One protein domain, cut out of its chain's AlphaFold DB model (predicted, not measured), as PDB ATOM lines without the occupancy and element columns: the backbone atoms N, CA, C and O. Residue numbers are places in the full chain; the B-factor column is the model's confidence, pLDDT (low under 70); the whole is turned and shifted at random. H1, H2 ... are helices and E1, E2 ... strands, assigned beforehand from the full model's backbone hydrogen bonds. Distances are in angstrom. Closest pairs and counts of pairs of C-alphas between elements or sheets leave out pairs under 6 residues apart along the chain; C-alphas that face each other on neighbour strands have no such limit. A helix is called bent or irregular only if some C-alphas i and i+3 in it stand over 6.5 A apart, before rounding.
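Overview. This is residues 2 to 80 of the 93 residues of an uncharacterized protein of Verrucomicrobia bacterium (UniProt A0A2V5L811). Two long, kinked helices, H1 and H2, run opposite ways and meet over a short stretch of each, and a two-stranded hairpin, E1 and E2, has its base beside the first residues of H1 and reaches away from there. A long link, residues 25 to 38, folds back from the far end of H1 to the hairpin; residues 25 to 30 stick out, and so do residues 60 to 65 of H2. The printed part has 79 residues, with the named elements in the order H1, E1, E2, H2; the sheet, E1 - E2, is antiparallel and the class is mixed, helices and strands. The whole is loose and elongated, with a radius of gyration of the C-alphas of 15.1 A and spans of 46 by 27 by 21 A.

Along the chain. H1, residues 2 to 24, begins at C-alpha 2 (117.437, 184.605, 179.293) and measures 27.9 A from first to last C-alpha. It has a kink of 62 degrees near residue 9 and is irregular: C-alphas 8 and 11 are 8.1 A apart. E1, residues 39 to 44, measures 16.5 A and begins at C-alpha 39 (117.033, 187.146, 185.233). E2, residues 50 to 55, measures 15.7 A. H2, residues 60 to 78, measures 27.0 A and ends at C-alpha 78 (109.965, 177.195, 174.068). It has a kink of 27 degrees near residue 67 and is irregular: C-alphas 61 and 64 are 7.6 A apart.

Arrangement. H1 touches H2 with residues 4 to 8 alone, and H2 touches H1 with residues 70 to 74 alone. Their closest C-alphas are those of Ile 4 and Leu 74, 7.2 A apart. They run opposite ways at a shallow tilt of 26 degrees. The closest C-alphas of H1 and E1 are those of Gln 2 and Val 40, 5.4 A apart. E1 and E2 form a hairpin, antiparallel at 155 degrees between their directions. Across it, N 41 and O 53 are 2.8 A apart and N 43 and O 51 are 2.9 A apart, within hydrogen-bond range. E1 and H2 are apart. Of the O i to N i+4 pairs, 17 of 19 in H1 and 13 of 15 in H2 are within hydrogen-bond range.

Size, cuts and confidence. The two C-alphas farthest apart are those of Pro 28 and Thr 80, at 49.1 A. The printed part, residues 2 to 80, has no cut. The link from H1 to E1 is long, with 14 residues; those from E1 to E2 and from E2 to H2 are tight. The mean pLDDT of the printed part is 92.4, and one printed residue, Glu 31, is under 70.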
ATOM      1  N   GLN A   2     116.603 183.468 178.846       96.88
ATOM      2  CA  GLN A   2     117.437 184.605 179.293       96.88
ATOM      3  C   GLN A   2     117.760 185.601 178.171       96.88
ATOM      4  O   GLN A   2     117.510 186.786 178.339       96.88
ATOM      5  N   LYS A   3     118.245 185.117 177.019       97.31
ATOM      6  CA  LYS A   3     118.549 185.958 175.848       97.31
ATOM      7  C   LYS A   3     117.358 186.827 175.418       97.31
ATOM      8  O   LYS A   3     117.506 188.030 175.295       97.31
ATOM      9  N   ILE A   4     116.174 186.227 175.284       97.12
ATOM     10  CA  ILE A   4     114.946 186.936 174.885       97.12
ATOM     11  C   ILE A   4     114.574 187.993 175.926       97.12
ATOM     12  O   ILE A   4     114.243 189.116 175.578       97.12
ATOM     13  N   THR A   5     114.624 187.655 177.216       96.62
ATOM     14  CA  THR A   5     114.301 188.622 178.273       96.62
ATOM     15  C   THR A   5     115.306 189.778 178.313       96.62
ATOM     16  O   THR A   5     114.904 190.922 178.506       96.62
ATOM     17  N   GLU A   6     116.592 189.493 178.102       97.31
ATOM     18  CA  GLU A   6     117.656 190.497 178.023       97.31
ATOM     19  C   GLU A   6     117.468 191.435 176.824       97.31
ATOM     20  O   GLU A   6     117.559 192.649 176.974       97.31
ATOM     21  N   GLU A   7     117.155 190.887 175.649       97.12
ATOM     22  CA  GLU A   7     116.881 191.666 174.436       97.12
ATOM     23  C   GLU A   7     115.652 192.568 174.603       97.12
ATOM     24  O   GLU A   7     115.659 193.708 174.143       97.12
ATOM     25  N   GLU A   8     114.616 192.085 175.294       94.19
ATOM     26  CA  GLU A   8     113.381 192.843 175.495       94.19
ATOM     27  C   GLU A   8     113.493 193.962 176.530       94.19
ATOM     28  O   GLU A   8     112.831 194.982 176.364       94.19
ATOM     29  N   LEU A   9     114.229 193.752 177.628       95.62
ATOM     30  CA  LEU A   9     114.167 194.635 178.803       95.62
ATOM     31  C   LEU A   9     115.527 195.052 179.363       95.62
ATOM     32  O   LEU A   9     115.569 195.924 180.225       95.62
ATOM     33  N   GLY A  10     116.635 194.456 178.922       95.25
ATOM     34  CA  GLY A  10     117.950 194.652 179.537       95.25
ATOM     35  C   GLY A  10     118.390 196.112 179.558       95.25
ATOM     36  O   GLY A  10     118.705 196.640 180.620       95.25
ATOM     37  N   LYS A  11     118.342 196.792 178.405       95.81
ATOM     38  CA  LYS A  11     118.736 198.211 178.287       95.81
ATOM     39  C   LYS A  11     117.893 199.112 179.189       95.81
ATOM     40  O   LYS A  11     118.406 199.834 180.033       95.81
ATOM     41  N   GLU A  12     116.584 198.969 179.042       94.19
ATOM     42  CA  GLU A  12     115.562 199.690 179.787       94.19
ATOM     43  C   GLU A  12     115.660 199.496 181.309       94.19
ATOM     44  O   GLU A  12     115.325 200.396 182.082       94.19
ATOM     45  N   MET A  13     116.083 198.313 181.753       94.88
ATOM     46  CA  MET A  13     116.247 197.991 183.164       94.88
ATOM     47  C   MET A  13     117.539 198.587 183.734       94.88
ATOM     48  O   MET A  13     117.497 199.137 184.833       94.88
ATOM     49  N   ILE A  14     118.642 198.558 182.976       95.38
ATOM     50  CA  ILE A  14     119.920 199.180 183.363       95.38
ATOM     51  C   ILE A  14     119.727 200.679 183.611       95.38
ATOM     52  O   ILE A  14     120.073 201.169 184.682       95.38
ATOM     53  N   GLU A  15     119.099 201.394 182.673       94.19
ATOM     54  CA  GLU A  15     118.838 202.839 182.793       94.19
ATOM     55  C   GLU A  15     118.020 203.181 184.050       94.19
ATOM     56  O   GLU A  15     118.314 204.135 184.778       94.19
ATOM     57  N   ARG A  16     117.005 202.364 184.349       91.38
ATOM     58  CA  ARG A  16     116.133 202.563 185.514       91.38
ATOM     59  C   ARG A  16     116.841 202.260 186.827       91.38
ATOM     60  O   ARG A  16     116.662 203.001 187.791       91.38
ATOM     61  N   VAL A  17     117.630 201.189 186.881       92.19
ATOM     62  CA  VAL A  17     118.386 200.851 188.092       92.19
ATOM     63  C   VAL A  17     119.480 201.882 188.348       92.19
ATOM     64  O   VAL A  17     119.656 202.262 189.501       92.19
ATOM     65  N   GLN A  18     120.137 202.404 187.309       91.88
ATOM     66  CA  GLN A  18     121.092 203.503 187.462       91.88
ATOM     67  C   GLN A  18     120.420 204.743 188.058       91.88
ATOM     68  O   GLN A  18     120.872 205.251 189.077       91.88
ATOM     69  N   THR A  19     119.276 205.158 187.502       91.19
ATOM     70  CA  THR A  19     118.490 206.280 188.048       91.19
ATOM     71  C   THR A  19     118.128 206.053 189.520       91.19
ATOM     72  O   THR A  19     118.236 206.956 190.345       91.19
ATOM     73  N   PHE A  20     117.702 204.837 189.873       87.94
ATOM     74  CA  PHE A  20     117.369 204.490 191.253       87.94
ATOM     75  C   PHE A  20     118.589 204.553 192.183       87.94
ATOM     76  O   PHE A  20     118.477 205.089 193.283       87.94
ATOM     77  N   ARG A  21     119.754 204.067 191.737       88.50
ATOM     78  CA  ARG A  21     121.012 204.166 192.491       88.50
ATOM     79  C   ARG A  21     121.437 205.612 192.705       88.50
ATOM     80  O   ARG A  21     121.773 205.971 193.827       88.50
ATOM     81  N   ASP A  22     121.335 206.450 191.678       89.88
ATOM     82  CA  ASP A  22     121.676 207.873 191.772       89.88
ATOM     83  C   ASP A  22     120.782 208.615 192.781       89.88
ATOM     84  O   ASP A  22     121.228 209.559 193.439       89.88
ATOM     85  N   LEU A  23     119.515 208.204 192.910       89.31
ATOM     86  CA  LEU A  23     118.593 208.726 193.920       89.31
ATOM     87  C   LEU A  23     118.924 208.196 195.318       89.31
ATOM     88  O   LEU A  23     118.955 208.983 196.263       89.31
ATOM     89  N   LEU A  24     119.193 206.894 195.456       88.62
ATOM     90  CA  LEU A  24     119.558 206.280 196.735       88.62
ATOM     91  C   LEU A  24     120.858 206.844 197.306       88.62
ATOM     92  O   LEU A  24     120.909 207.106 198.503       88.62
ATOM     93  N   ALA A  25     121.856 207.120 196.463       88.12
ATOM     94  CA  ALA A  25     123.133 207.715 196.864       88.12
ATOM     95  C   ALA A  25     122.986 209.100 197.530       88.12
ATOM     96  O   ALA A  25     123.917 209.598 198.157       88.12
ATOM     97  N   ARG A  26     121.813 209.739 197.408       90.56
ATOM     98  CA  ARG A  26     121.476 211.017 198.062       90.56
ATOM     99  C   ARG A  26     120.754 210.832 199.399       90.56
ATOM    100  O   ARG A  26     120.303 211.809 199.991       90.56
ATOM    101  N   THR A  27     120.593 209.594 199.851       88.69
ATOM    102  CA  THR A  27     119.905 209.228 201.090       88.69
ATOM    103  C   THR A  27     120.871 208.477 202.010       88.69
ATOM    104  O   THR A  27     121.817 207.873 201.518       88.69
ATOM    105  N   PRO A  28     120.651 208.465 203.335       87.06
ATOM    106  CA  PRO A  28     121.479 207.695 204.271       87.06
ATOM    107  C   PRO A  28     121.180 206.181 204.246       87.06
ATOM    108  O   PRO A  28     121.513 205.479 205.194       87.06
ATOM    109  N   VAL A  29     120.482 205.685 203.219       83.81
ATOM    110  CA  VAL A  29     120.129 204.268 203.072       83.81
ATOM    111  C   VAL A  29     121.318 203.530 202.465       83.81
ATOM    112  O   VAL A  29     121.812 203.934 201.415       83.81
ATOM    113  N   ASP A  30     121.736 202.436 203.103       76.38
ATOM    114  CA  ASP A  30     122.778 201.557 202.569       76.38
ATOM    115  C   ASP A  30     122.409 201.054 201.167       76.38
ATOM    116  O   ASP A  30     121.246 200.754 200.872       76.38
ATOM    117  N   GLU A  31     123.407 200.933 200.293       67.38
ATOM    118  CA  GLU A  31     123.198 200.443 198.934       67.38
ATOM    119  C   GLU A  31     122.614 199.023 198.954       67.38
ATOM    120  O   GLU A  31     123.287 198.035 199.247       67.38
ATOM    121  N   LEU A  32     121.330 198.903 198.612       71.44
ATOM    122  CA  LEU A  32     120.700 197.609 198.383       71.44
ATOM    123  C   LEU A  32     121.297 196.977 197.121       71.44
ATOM    124  O   LEU A  32     121.400 197.628 196.078       71.44
ATOM    125  N   GLU A  33     121.625 195.682 197.176       74.94
ATOM    126  CA  GLU A  33     122.105 194.948 196.003       74.94
ATOM    127  C   GLU A  33     120.976 194.801 194.966       74.94
ATOM    128  O   GLU A  33     120.198 193.842 194.958       74.94
ATOM    129  N   VAL A  34     120.877 195.774 194.057       80.62
ATOM    130  CA  VAL A  34     119.928 195.743 192.942       80.62
ATOM    131  C   VAL A  34     120.614 195.185 191.706       80.62
ATOM    132  O   VAL A  34     121.572 195.756 191.180       80.62
ATOM    133  N   ARG A  35     120.085 194.067 191.204       87.81
ATOM    134  CA  ARG A  35     120.496 193.483 189.924       87.81
ATOM    135  C   ARG A  35     119.943 194.340 188.782       87.81
ATOM    136  O   ARG A  35     118.734 194.458 188.637       87.81
ATOM    137  N   GLU A  36     120.833 194.892 187.962       92.06
ATOM    138  CA  GLU A  36     120.495 195.813 186.859       92.06
ATOM    139  C   GLU A  36     119.894 195.138 185.623       92.06
ATOM    140  O   GLU A  36     119.336 195.806 184.761       92.06
ATOM    141  N   ARG A  37     120.020 193.814 185.518       95.31
ATOM    142  CA  ARG A  37     119.578 193.045 184.353       95.31
ATOM    143  C   ARG A  37     118.479 192.059 184.723       95.31
ATOM    144  O   ARG A  37     118.492 191.531 185.844       95.31
ATOM    145  N   PRO A  38     117.556 191.760 183.795       96.38
ATOM    146  CA  PRO A  38     116.545 190.750 184.028       96.38
ATOM    147  C   PRO A  38     117.184 189.368 184.183       96.38
ATOM    148  O   PRO A  38     118.253 189.071 183.643       96.38
ATOM    149  N   ARG A  39     116.524 188.490 184.935       95.88
ATOM    150  CA  ARG A  39     117.033 187.146 185.233       95.88
ATOM    151  C   ARG A  39     115.955 186.110 185.007       95.88
ATOM    152  O   ARG A  39     114.812 186.293 185.424       95.88
ATOM    153  N   VAL A  40     116.348 185.002 184.395       97.25
ATOM    154  CA  VAL A  40     115.549 183.785 184.327       97.25
ATOM    155  C   VAL A  40     116.128 182.782 185.310       97.25
ATOM    156  O   VAL A  40     117.303 182.431 185.233       97.25
ATOM    157  N   ILE A  41     115.298 182.354 186.249       96.50
ATOM    158  CA  ILE A  41     115.634 181.388 187.289       96.50
ATOM    159  C   ILE A  41     114.785 180.154 187.036       96.50
ATOM    160  O   ILE A  41     113.595 180.275 186.753       96.50
ATOM    161  N   PHE A  42     115.389 178.979 187.149       94.81
ATOM    162  CA  PHE A  42     114.664 177.722 187.098       94.81
ATOM    163  C   PHE A  42     114.610 177.110 188.491       94.81
ATOM    164  O   PHE A  42     115.635 177.033 189.169       94.81
ATOM    165  N   ARG A  43     113.419 176.701 188.920       95.06
ATOM    166  CA  ARG A  43     113.184 176.054 190.214       95.06
ATOM    167  C   ARG A  43     112.466 174.731 189.994       95.06
ATOM    168  O   ARG A  43     111.536 174.672 189.200       95.06
ATOM    169  N   ILE A  44     112.887 173.682 190.689       93.25
ATOM    170  CA  ILE A  44     112.172 172.402 190.689       93.25
ATOM    171  C   ILE A  44     110.952 172.551 191.604       93.25
ATOM    172  O   ILE A  44     111.096 172.964 192.754       93.25
ATOM    173  N   SER A  45     109.765 172.267 191.075       88.50
ATOM    174  CA  SER A  45     108.509 172.243 191.825       88.50
ATOM    175  C   SER A  45     108.299 170.884 192.500       88.50
ATOM    176  O   SER A  45     108.906 169.883 192.116       88.50
ATOM    177  N   GLU A  46     107.407 170.833 193.489       87.62
ATOM    178  CA  GLU A  46     107.074 169.609 194.235       87.62
ATOM    179  C   GLU A  46     106.502 168.507 193.331       87.62
ATOM    180  O   GLU A  46     106.709 167.321 193.570       87.62
ATOM    181  N   ASN A  47     105.829 168.893 192.247       86.50
ATOM    182  CA  ASN A  47     105.223 167.990 191.269       86.50
ATOM    183  C   ASN A  47     106.160 167.643 190.095       86.50
ATOM    184  O   ASN A  47     105.669 167.357 189.007       86.50
ATOM    185  N   THR A  48     107.480 167.728 190.310       85.62
ATOM    186  CA  THR A  48     108.572 167.429 189.358       85.62
ATOM    187  C   THR A  48     108.641 168.294 188.095       85.62
ATOM    188  O   THR A  48     109.544 168.116 187.275       85.62
ATOM    189  N   TRP A  49     107.775 169.303 187.960       90.88
ATOM    190  CA  TRP A  49     107.885 170.308 186.905       90.88
ATOM    191  C   TRP A  49     108.974 171.338 187.207       90.88
ATOM    192  O   TRP A  49     109.237 171.689 188.358       90.88
ATOM    193  N   LEU A  50     109.582 171.879 186.149       93.12
ATOM    194  CA  LEU A  50     110.503 173.004 186.254       93.12
ATOM    195  C   LEU A  50     109.737 174.323 186.104       93.12
ATOM    196  O   LEU A  50     109.139 174.603 185.066       93.12
ATOM    197  N   GLU A  51     109.792 175.168 187.122       93.56
ATOM    198  CA  GLU A  51     109.258 176.522 187.081       93.56
ATOM    199  C   GLU A  51     110.291 177.475 186.490       93.56
ATOM    200  O   GLU A  51     111.390 177.626 187.023       93.56
ATOM    201  N   ALA A  52     109.924 178.165 185.412       94.56
ATOM    202  CA  ALA A  52     110.716 179.250 184.852       94.56
ATOM    203  C   ALA A  52     110.233 180.598 185.411       94.56
ATOM    204  O   ALA A  52     109.176 181.109 185.037       94.56
ATOM    205  N   ILE A  53     111.027 181.195 186.294       96.12
ATOM    206  CA  ILE A  53     110.744 182.478 186.934       96.12
ATOM    207  C   ILE A  53     111.505 183.572 186.190       96.12
ATOM    208  O   ILE A  53     112.733 183.565 186.138       96.12
ATOM    209  N   VAL A  54     110.777 184.543 185.641       96.94
ATOM    210  CA  VAL A  54     111.365 185.710 184.973       96.94
ATOM    211  C   VAL A  54     111.260 186.918 185.898       96.94
ATOM    212  O   VAL A  54     110.164 187.427 186.133       96.94
ATOM    213  N   ARG A  55     112.399 187.383 186.415       95.94
ATOM    214  CA  ARG A  55     112.502 188.570 187.269       95.94
ATOM    215  C   ARG A  55     112.972 189.764 186.445       95.94
ATOM    216  O   ARG A  55     114.021 189.696 185.810       95.94
ATOM    217  N   TYR A  56     112.201 190.845 186.468       95.56
ATOM    218  CA  TYR A  56     112.467 192.078 185.727       95.56
ATOM    219  C   TYR A  56     111.849 193.287 186.442       95.56
ATOM    220  O   TYR A  56     110.976 193.119 187.296       95.56
ATOM    221  N   LEU A  57     112.294 194.493 186.084       94.06
ATOM    222  CA  LEU A  57     111.780 195.764 186.595       94.06
ATOM    223  C   LEU A  57     111.164 196.574 185.450       94.06
ATOM    224  O   LEU A  57     111.776 196.719 184.397       94.06
ATOM    225  N   VAL A  58     109.964 197.108 185.672       94.50
ATOM    226  CA  VAL A  58     109.215 197.943 184.718       94.50
ATOM    227  C   VAL A  58     108.397 199.003 185.453       94.50
ATOM    228  O   VAL A  58     108.074 198.808 186.628       94.50
ATOM    229  N   PRO A  59     107.992 200.094 184.775       92.00
ATOM    230  CA  PRO A  59     107.016 201.025 185.322       92.00
ATOM    231  C   PRO A  59     105.712 200.298 185.700       92.00
ATOM    232  O   PRO A  59     105.216 199.491 184.904       92.00
ATOM    233  N   PRO A  60     105.093 200.603 186.856       93.88
ATOM    234  CA  PRO A  60     103.883 199.913 187.312       93.88
ATOM    235  C   PRO A  60     102.743 199.911 186.283       93.88
ATOM    236  O   PRO A  60     102.055 198.908 186.107       93.88
ATOM    237  N   ARG A  61     102.585 201.015 185.539       96.12
ATOM    238  CA  ARG A  61     101.544 201.178 184.509       96.12
ATOM    239  C   ARG A  61     101.744 200.269 183.290       96.12
ATOM    240  O   ARG A  61     100.793 200.011 182.560       96.12
ATOM    241  N   GLU A  62     102.958 199.773 183.069       94.75
ATOM    242  CA  GLU A  62     103.310 198.937 181.917       94.75
ATOM    243  C   GLU A  62     103.376 197.442 182.252       94.75
ATOM    244  O   GLU A  62     103.433 196.612 181.339       94.75
ATOM    245  N   ALA A  63     103.312 197.082 183.539       95.31
ATOM    246  CA  ALA A  63     103.536 195.723 184.028       95.31
ATOM    247  C   ALA A  63     102.694 194.667 183.295       95.31
ATOM    248  O   ALA A  63     103.226 193.655 182.837       95.31
ATOM    249  N   GLY A  64     101.395 194.920 183.107       97.25
ATOM    250  CA  GLY A  64     100.506 193.998 182.392       97.25
ATOM    251  C   GLY A  64     100.887 193.813 180.918       97.25
ATOM    252  O   GLY A  64     100.949 192.684 180.426       97.25
ATOM    253  N   ARG A  65     101.196 194.909 180.214       96.81
ATOM    254  CA  ARG A  65     101.562 194.883 178.788       96.81
ATOM    255  C   ARG A  65     102.889 194.163 178.572       96.81
ATOM    256  O   ARG A  65     102.985 193.325 177.673       96.81
ATOM    257  N   VAL A  66     103.891 194.463 179.398       96.69
ATOM    258  CA  VAL A  66     105.210 193.824 179.322       96.69
ATOM    259  C   VAL A  66     105.113 192.342 179.666       96.69
ATOM    260  O   VAL A  66     105.611 191.519 178.897       96.69
ATOM    261  N   LYS A  67     104.394 191.981 180.738       96.44
ATOM    262  CA  LYS A  67     104.157 190.580 181.117       96.44
ATOM    263  C   LYS A  67     103.559 189.782 179.960       96.44
ATOM    264  O   LYS A  67     104.091 188.734 179.601       96.44
ATOM    265  N   THR A  68     102.484 190.280 179.350       97.19
ATOM    266  CA  THR A  68     101.814 189.591 178.237       97.19
ATOM    267  C   THR A  68     102.734 189.436 177.027       97.19
ATOM    268  O   THR A  68     102.793 188.357 176.437       97.19
ATOM    269  N   ARG A  69     103.484 190.485 176.662       96.81
ATOM    270  CA  ARG A  69     104.437 190.440 175.542       96.81
ATOM    271  C   ARG A  69     105.555 189.424 175.786       96.81
ATOM    272  O   ARG A  69     105.842 188.625 174.896       96.81
ATOM    273  N   LEU A  70     106.139 189.424 176.985       96.88
ATOM    274  CA  LEU A  70     107.176 188.471 177.378       96.88
ATOM    275  C   LEU A  70     106.665 187.033 177.344       96.88
ATOM    276  O   LEU A  70     107.310 186.191 176.731       96.88
ATOM    277  N   ILE A  71     105.503 186.753 177.943       95.56
ATOM    278  CA  ILE A  71     104.930 185.398 177.958       95.56
ATOM    279  C   ILE A  71     104.771 184.871 176.531       95.56
ATOM    280  O   ILE A  71     105.221 183.768 176.247       95.56
ATOM    281  N   LYS A  72     104.208 185.669 175.612       96.25
ATOM    282  CA  LYS A  72     104.042 185.254 174.210       96.25
ATOM    283  C   LYS A  72     105.378 184.916 173.543       96.25
ATOM    284  O   LYS A  72     105.497 183.852 172.946       96.25
ATOM    285  N   LYS A  73     106.389 185.786 173.669       97.31
ATOM    286  CA  LYS A  73     107.720 185.565 173.070       97.31
ATOM    287  C   LYS A  73     108.429 184.347 173.661       97.31
ATOM    288  O   LYS A  73     109.031 183.565 172.931       97.31
ATOM    289  N   LEU A  74     108.340 184.171 174.976       96.12
ATOM    290  CA  LEU A  74     108.979 183.062 175.675       96.12
ATOM    291  C   LEU A  74     108.311 181.725 175.352       96.12
ATOM    292  O   LEU A  74     109.020 180.772 175.050       96.12
ATOM    293  N   LEU A  75     106.976 181.662 175.356       94.38
ATOM    294  CA  LEU A  75     106.244 180.457 174.964       94.38
ATOM    295  C   LEU A  75     106.508 180.098 173.502       94.38
ATOM    296  O   LEU A  75     106.784 178.940 173.213       94.38
ATOM    297  N   ALA A  76     106.503 181.081 172.594       95.38
ATOM    298  CA  ALA A  76     106.841 180.847 171.193       95.38
ATOM    299  C   ALA A  76     108.237 180.226 171.044       95.38
ATOM    300  O   ALA A  76     108.391 179.242 170.332       95.38
ATOM    301  N   ALA A  77     109.234 180.747 171.764       95.62
ATOM    302  CA  ALA A  77     110.586 180.200 171.736       95.62
ATOM    303  C   ALA A  77     110.678 178.791 172.341       95.62
ATOM    304  O   ALA A  77     111.372 177.942 171.793       95.62
ATOM    305  N   LEU A  78     109.982 178.522 173.447       93.31
ATOM    306  CA  LEU A  78     109.965 177.195 174.068       93.31
ATOM    307  C   LEU A  78     109.284 176.147 173.175       93.31
ATOM    308  O   LEU A  78     109.788 175.036 173.051       93.31
ATOM    309  N   ASN A  79     108.207 176.525 172.484       92.81
ATOM    310  CA  ASN A  79     107.488 175.652 171.553       92.81
ATOM    311  C   ASN A  79     108.301 175.266 170.304       92.81
ATOM    312  O   ASN A  79     107.874 174.390 169.560       92.81
ATOM    313  N   THR A  80     109.468 175.878 170.059       95.56
ATOM    314  CA  THR A  80     110.359 175.468 168.954       95.56
ATOM    315  C   THR A  80     111.102 174.154 169.216       95.56
ATOM    316  O   THR A  80     111.664 173.588 168.284       95.56
TER     317      THR A  80